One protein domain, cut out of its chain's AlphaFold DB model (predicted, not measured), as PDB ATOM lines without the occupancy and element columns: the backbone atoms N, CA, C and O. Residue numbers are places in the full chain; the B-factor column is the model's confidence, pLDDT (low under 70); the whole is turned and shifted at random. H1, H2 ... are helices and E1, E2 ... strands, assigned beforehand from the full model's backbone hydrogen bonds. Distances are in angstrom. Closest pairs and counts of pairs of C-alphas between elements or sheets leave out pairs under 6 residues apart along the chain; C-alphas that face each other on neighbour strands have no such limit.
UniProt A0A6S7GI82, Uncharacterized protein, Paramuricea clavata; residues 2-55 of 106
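What this domain is: This is residues 2 to 55 of the 106 residues of an uncharacterized protein of Paramuricea clavata (UniProt A0A6S7GI82). One long helix, H1, sticks out like a handle from a small head, a twisted three-stranded sheet with the very short helix H2 beside it. Residues 2 to 23 of H1 stand free and make most of the length, while the last residues of H1 meet the sheet. The printed part has 54 residues, in the order H1, E1, E2, E3, H2; the sheet order is E1 - E2 - E3, antiparallel, and the class is mixed, helices and strands. The whole is extended, with a radius of gyration of the C-alphas of 15.9 A and spans of 49 by 22 by 16 A.

Where its parts are: H1 is residues 2 to 27, 37.5 A from C-alpha 2 at (39.708, 73.239, 5.673) to C-alpha 27 at (27.481, 38.791, 14.249). E1 is residues 29 to 35, 16.4 A long; E2 is residues 38 to 43, 15.4 A; E3 is residues 46 to 51, 16.0 A. H2, residues 52 to 55, measures 5.2 A and ends with C-alpha 55 at (30.989, 36.536, 19.125).

How they stand to each other: H1 only grazes the sheet, with its residues 23 to 27; its closest C-alphas to E2 are those of Glu 25 and Val 43, 6.4 A apart. In H1 every O i to N i+4 pair is within hydrogen-bond range; H2 is too short for such a pair. E1, E2 and E3 form a meander, each strand the antiparallel neighbour of the one before. The hairpin E1 and E2, at 158 degrees, has N 31 and O 40 within hydrogen-bond range at 2.8 A. The hairpin E2 and E3, at 148 degrees, has N 41 and O 48 at 2.8 A. H2 only grazes the sheet, and is close to H1 but not clearly touching, the closest C-alphas being those of Leu 27 and Leu 55, 6.4 A apart.

The domain as a whole: The C-alphas of Arg 2 and Asp 35 are the two farthest apart, 48.8 A. Without residues 2 to 23 the body spans 24 by 15 by 10 A. The printed part has no cut, and its four links are tight. The mean pLDDT of the printed part is 86.3, and no printed residue is under 70.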
ATOM      1  N   ARG A   2      40.952  73.729   5.014       79.44
ATOM      2  CA  ARG A   2      39.708  73.239   5.673       79.44
ATOM      3  C   ARG A   2      38.911  72.178   4.890       79.44
ATOM      4  O   ARG A   2      38.258  71.342   5.499       79.44
ATOM      5  N   LYS A   3      38.942  72.220   3.552       79.88
ATOM      6  CA  LYS A   3      38.112  71.350   2.693       79.88
ATOM      7  C   LYS A   3      38.575  69.886   2.704       79.88
ATOM      8  O   LYS A   3      37.741  69.001   2.830       79.88
ATOM      9  N   GLU A   4      39.885  69.656   2.656       82.44
ATOM     10  CA  GLU A   4      40.483  68.311   2.629       82.44
ATOM     11  C   GLU A   4      40.268  67.542   3.939       82.44
ATOM     12  O   GLU A   4      39.877  66.375   3.925       82.44
ATOM     13  N   MET A   5      40.427  68.217   5.083       78.81
ATOM     14  CA  MET A   5      40.186  67.610   6.396       78.81
ATOM     15  C   MET A   5      38.725  67.160   6.547       78.81
ATOM     16  O   MET A   5      38.454  66.062   7.025       78.81
ATOM     17  N   LEU A   6      37.770  67.970   6.079       75.31
ATOM     18  CA  LEU A   6      36.350  67.618   6.124       75.31
ATOM     19  C   LEU A   6      36.023  66.414   5.229       75.31
ATOM     20  O   LEU A   6      35.242  65.551   5.628       75.31
ATOM     21  N   THR A   7      36.619  66.327   4.036       78.88
ATOM     22  CA  THR A   7      36.453  65.162   3.152       78.88
ATOM     23  C   THR A   7      37.071  63.899   3.743       78.88
ATOM     24  O   THR A   7      36.461  62.837   3.656       78.88
ATOM     25  N   GLN A   8      38.221  64.012   4.413       77.69
ATOM     26  CA  GLN A   8      38.876  62.884   5.076       77.69
ATOM     27  C   GLN A   8      38.049  62.353   6.257       77.69
ATOM     28  O   GLN A   8      37.892  61.142   6.403       77.69
ATOM     29  N   ILE A   9      37.461  63.248   7.058       76.81
ATOM     30  CA  ILE A   9      36.547  62.882   8.152       76.81
ATOM     31  C   ILE A   9      35.285  62.201   7.605       76.81
ATOM     32  O   ILE A   9      34.838  61.194   8.145       76.81
ATOM     33  N   ARG A  10      34.706  62.725   6.518       73.38
ATOM     34  CA  ARG A  10      33.520  62.117   5.895       73.38
ATOM     35  C   ARG A  10      33.821  60.732   5.322       73.38
ATOM     36  O   ARG A  10      33.029  59.819   5.534       73.38
ATOM     37  N   GLY A  11      34.960  60.563   4.648       79.44
ATOM     38  CA  GLY A  11      35.388  59.268   4.108       79.44
ATOM     39  C   GLY A  11      35.594  58.217   5.200       79.44
ATOM     40  O   GLY A  11      35.041  57.124   5.112       79.44
ATOM     41  N   SER A  12      36.297  58.570   6.281       79.56
ATOM     42  CA  SER A  12      36.531  57.639   7.393       79.56
ATOM     43  C   SER A  12      35.241  57.239   8.115       79.56
ATOM     44  O   SER A  12      35.103  56.091   8.537       79.56
ATOM     45  N   HIS A  13      34.276  58.154   8.225       76.50
ATOM     46  CA  HIS A  13      32.979  57.858   8.825       76.50
ATOM     47  C   HIS A  13      32.194  56.817   8.016       76.50
ATOM     48  O   HIS A  13      31.713  55.840   8.590       76.50
ATOM     49  N   ILE A  14      32.152  56.971   6.687       80.94
ATOM     50  CA  ILE A  14      31.493  56.021   5.776       80.94
ATOM     51  C   ILE A  14      32.104  54.617   5.915       80.94
ATOM     52  O   ILE A  14      31.376  53.625   6.013       80.94
ATOM     53  N   ASP A  15      33.433  54.520   5.995       84.94
ATOM     54  CA  ASP A  15      34.126  53.238   6.158       84.94
ATOM     55  C   ASP A  15      33.785  52.548   7.489       84.94
ATOM     56  O   ASP A  15      33.613  51.324   7.545       84.94
ATOM     57  N   ILE A  16      33.673  53.320   8.574       87.75
ATOM     58  CA  ILE A  16      33.293  52.805   9.895       87.75
ATOM     59  C   ILE A  16      31.847  52.303   9.875       87.75
ATOM     60  O   ILE A  16      31.581  51.190  10.340       87.75
ATOM     61  N   GLU A  17      30.921  53.075   9.310       88.69
ATOM     62  CA  GLU A  17      29.514  52.683   9.206       88.69
ATOM     63  C   GLU A  17      29.334  51.408   8.378       88.69
ATOM     64  O   GLU A  17      28.615  50.492   8.797       88.69
ATOM     65  N   LEU A  18      30.039  51.290   7.249       88.44
ATOM     66  CA  LEU A  18      29.986  50.095   6.408       88.44
ATOM     67  C   LEU A  18      30.498  48.855   7.155       88.44
ATOM     68  O   LEU A  18      29.885  47.785   7.082       88.44
ATOM     69  N   ARG A  19      31.597  48.988   7.909       87.75
ATOM     70  CA  ARG A  19      32.130  47.898   8.743       87.75
ATOM     71  C   ARG A  19      31.149  47.491   9.836       87.75
ATOM     72  O   ARG A  19      30.922  46.297  10.030       87.75
ATOM     73  N   LEU A  20      30.537  48.458  10.519       85.94
ATOM     74  CA  LEU A  20      29.534  48.190  11.552       85.94
ATOM     75  C   LEU A  20      28.298  47.499  10.974       85.94
ATOM     76  O   LEU A  20      27.785  46.561  11.584       85.94
ATOM     77  N   ARG A  21      27.843  47.907   9.786       87.56
ATOM     78  CA  ARG A  21      26.715  47.267   9.103       87.56
ATOM     79  C   ARG A  21      27.012  45.805   8.766       87.56
ATOM     80  O   ARG A  21      26.239  44.935   9.157       87.56
ATOM     81  N   ARG A  22      28.166  45.517   8.156       87.00
ATOM     82  CA  ARG A  22      28.596  44.134   7.867       87.00
ATOM     83  C   ARG A  22      28.739  43.289   9.134       87.00
ATOM     84  O   ARG A  22      28.371  42.114   9.153       87.00
ATOM     85  N   ALA A  23      29.249  43.880  10.215       85.00
ATOM     86  CA  ALA A  23      29.336  43.202  11.503       85.00
ATOM     87  C   ALA A  23      27.945  42.874  12.069       85.00
ATOM     88  O   ALA A  23      27.745  41.780  12.585       85.00
ATOM     89  N   ARG A  24      26.958  43.768  11.932       86.81
ATOM     90  CA  ARG A  24      25.571  43.494  12.349       86.81
ATOM     91  C   ARG A  24      24.925  42.383  11.527       86.81
ATOM     92  O   ARG A  24      24.215  41.566  12.096       86.81
ATOM     93  N   GLU A  25      25.196  42.322  10.227       87.19
ATOM     94  CA  GLU A  25      24.666  41.272   9.346       87.19
ATOM     95  C   GLU A  25      25.236  39.880   9.685       87.19
ATOM     96  O   GLU A  25      24.533  38.880   9.579       87.19
ATOM     97  N   THR A  26      26.487  39.805  10.148       84.19
ATOM     98  CA  THR A  26      27.185  38.532  10.422       84.19
ATOM     99  C   THR A  26      27.138  38.107  11.895       84.19
ATOM    100  O   THR A  26      26.857  36.951  12.231       84.19
ATOM    101  N   LEU A  27      27.409  39.038  12.809       86.12
ATOM    102  CA  LEU A  27      27.481  38.791  14.249       86.12
ATOM    103  C   LEU A  27      26.168  39.098  14.969       86.12
ATOM    104  O   LEU A  27      25.908  38.476  16.001       86.12
ATOM    105  N   GLY A  28      25.347  39.994  14.424       90.38
ATOM    106  CA  GLY A  28      24.108  40.456  15.040       90.38
ATOM    107  C   GLY A  28      24.295  41.572  16.065       90.38
ATOM    108  O   GLY A  28      25.403  42.016  16.367       90.38
ATOM    109  N   THR A  29      23.176  42.018  16.628       91.00
ATOM    110  CA  THR A  29      23.125  43.013  17.704       91.00
ATOM    111  C   THR A  29      22.840  42.321  19.031       91.00
ATOM    112  O   THR A  29      21.870  41.574  19.160       91.00
ATOM    113  N   CYS A  30      23.673  42.564  20.045       92.00
ATOM    114  CA  CYS A  30      23.391  42.091  21.398       92.00
ATOM    115  C   CYS A  30      22.207  42.872  21.977       92.00
ATOM    116  O   CYS A  30      22.285  44.083  22.151       92.00
ATOM    117  N   THR A  31      21.128  42.164  22.300       93.44
ATOM    118  CA  THR A  31      19.897  42.752  22.851       93.44
ATOM    119  C   THR A  31      19.823  42.629  24.368       93.44
ATOM    120  O   THR A  31      19.262  43.495  25.028       93.44
ATOM    121  N   ARG A  32      20.379  41.552  24.941       93.44
ATOM    122  CA  ARG A  32      20.324  41.289  26.384       93.44
ATOM    123  C   ARG A  32      21.457  40.373  26.840       93.44
ATOM    124  O   ARG A  32      21.803  39.425  26.140       93.44
ATOM    125  N   VAL A  33      21.979  40.605  28.041       93.56
ATOM    126  CA  VAL A  33      22.847  39.651  28.750       93.56
ATOM    127  C   VAL A  33      21.964  38.620  29.458       93.56
ATOM    128  O   VAL A  33      21.033  38.991  30.169       93.56
ATOM    129  N   LEU A  34      22.213  37.335  29.218       92.81
ATOM    130  CA  LEU A  34      21.469  36.225  29.825       92.81
ATOM    131  C   LEU A  34      22.220  35.611  31.010       92.81
ATOM    132  O   LEU A  34      21.593  35.178  31.964       92.81
ATOM    133  N   ASP A  35      23.547  35.559  30.922       91.38
ATOM    134  CA  ASP A  35      24.448  34.998  31.932       91.38
ATOM    135  C   ASP A  35      25.837  35.641  31.752       91.38
ATOM    136  O   ASP A  35      26.078  36.321  30.749       91.38
ATOM    137  N   THR A  36      26.774  35.366  32.658       87.62
ATOM    138  CA  THR A  36      28.171  35.834  32.707       87.62
ATOM    139  C   THR A  36      28.850  35.864  31.333       87.62
ATOM    140  O   THR A  36      29.653  36.751  31.033       87.62
ATOM    141  N   ARG A  37      28.524  34.899  30.462       87.88
ATOM    142  CA  ARG A  37      29.064  34.804  29.097       87.88
ATOM    143  C   ARG A  37      28.019  34.542  28.019       87.88
ATOM    144  O   ARG A  37      28.415  34.290  26.885       87.88
ATOM    145  N   SER A  38      26.728  34.580  28.337       92.50
ATOM    146  CA  SER A  38      25.657  34.289  27.377       92.50
ATOM    147  C   SER A  38      24.864  35.549  27.056       92.50
ATOM    148  O   SER A  38      24.488  36.298  27.953       92.50
ATOM    149  N   TYR A  39      24.556  35.749  25.779       94.00
ATOM    150  CA  TYR A  39      23.839  36.910  25.270       94.00
ATOM    151  C   TYR A  39      22.677  36.477  24.387       94.00
ATOM    152  O   TYR A  39      22.754  35.465  23.685       94.00
ATOM    153  N   LYS A  40      21.615  37.278  24.384       95.62
ATOM    154  CA  LYS A  40      20.561  37.228  23.381       95.62
ATOM    155  C   LYS A  40      20.954  38.151  22.236       95.62
ATOM    156  O   LYS A  40      21.116  39.355  22.434       95.62
ATOM    157  N   VAL A  41      21.117  37.589  21.051       94.50
ATOM    158  CA  VAL A  41      21.611  38.284  19.863       94.50
ATOM    159  C   VAL A  41      20.545  38.246  18.781       94.50
ATOM    160  O   VAL A  41      19.965  37.192  18.530       94.50
ATOM    161  N   ASP A  42      20.294  39.393  18.163       94.44
ATOM    162  CA  ASP A  42      19.419  39.532  17.005       94.44
ATOM    163  C   ASP A  42      20.258  39.549  15.722       94.44
ATOM    164  O   ASP A  42      21.137  40.400  15.571       94.44
ATOM    165  N   VAL A  43      20.008  38.596  14.827       92.56
ATOM    166  CA  VAL A  43      20.595  38.539  13.486       92.56
ATOM    167  C   VAL A  43      19.443  38.580  12.491       92.56
ATOM    168  O   VAL A  43      18.685  37.616  12.377       92.56
ATOM    169  N   SER A  44      19.304  39.699  11.780       90.31
ATOM    170  CA  SER A  44      18.275  39.887  10.747       90.31
ATOM    171  C   SER A  44      16.849  39.561  11.228       90.31
ATOM    172  O   SER A  44      16.079  38.917  10.517       90.31
ATOM    173  N   GLY A  45      16.503  39.952  12.460       90.38
ATOM    174  CA  GLY A  45      15.188  39.735  13.073       90.38
ATOM    175  C   GLY A  45      15.024  38.380  13.767       90.38
ATOM    176  O   GLY A  45      14.007  38.134  14.419       90.38
ATOM    177  N   ARG A  46      16.014  37.487  13.665       93.56
ATOM    178  CA  ARG A  46      16.014  36.186  14.344       93.56
ATOM    179  C   ARG A  46      16.833  36.258  15.624       93.56
ATOM    180  O   ARG A  46      17.955  36.761  15.642       93.56
ATOM    181  N   LYS A  47      16.274  35.724  16.712       94.69
ATOM    182  CA  LYS A  47      16.856  35.823  18.055       94.69
ATOM    183  C   LYS A  47      17.540  34.519  18.442       94.69
ATOM    184  O   LYS A  47      16.903  33.473  18.504       94.69
ATOM    185  N   TYR A  48      18.819  34.614  18.778       92.12
ATOM    186  CA  TYR A  48      19.663  33.488  19.158       92.12
ATOM    187  C   TYR A  48      20.277  33.702  20.536       92.12
ATOM    188  O   TYR A  48      20.529  34.833  20.957       92.12
ATOM    189  N   ARG A  49      20.580  32.604  21.224       92.06
ATOM    190  CA  ARG A  49      21.468  32.616  22.386       92.06
ATOM    191  C   ARG A  49      22.893  32.356  21.897       92.06
ATOM    192  O   ARG A  49      23.146  31.316  21.298       92.06
ATOM    193  N   ARG A  50      23.813  33.289  22.142       90.81
ATOM    194  CA  ARG A  50      25.239  33.144  21.806       90.81
ATOM    195  C   ARG A  50      26.106  33.308  23.038       90.81
ATOM    196  O   ARG A  50      25.881  34.196  23.859       90.81
ATOM    197  N   ASN A  51      27.124  32.469  23.154       88.69
ATOM    198  CA  ASN A  51      28.181  32.666  24.132       88.69
ATOM    199  C   ASN A  51      29.175  33.728  23.625       88.69
ATOM    200  O   ASN A  51      29.388  33.858  22.420       88.69
ATOM    201  N   ARG A  52      29.851  34.444  24.531       81.44
ATOM    202  CA  ARG A  52      30.944  35.380  24.212       81.44
ATOM    203  C   ARG A  52      31.970  34.770  23.246       81.44
ATOM    204  O   ARG A  52      32.444  35.479  22.363       81.44
ATOM    205  N   ARG A  53      32.270  33.469  23.388       77.44
ATOM    206  CA  ARG A  53      33.196  32.703  22.526       77.44
ATOM    207  C   ARG A  53      32.756  32.611  21.063       77.44
ATOM    208  O   ARG A  53      33.582  32.410  20.194       77.44
ATOM    209  N   GLN A  54      31.462  32.743  20.792       74.62
ATOM    210  CA  GLN A  54      30.902  32.686  19.438       74.62
ATOM    211  C   GLN A  54      30.805  34.077  18.794       74.62
ATOM    212  O   GLN A  54      30.513  34.188  17.610       74.62
ATOM    213  N   LEU A  55      31.015  35.140  19.579       70.88
ATOM    214  CA  LEU A  55      30.989  36.536  19.125       70.88
ATOM    215  C   LEU A  55      32.394  37.124  18.943       70.88
ATOM    216  O   LEU A  55      32.546  38.176  18.329       70.88
TER     217      LEU A  55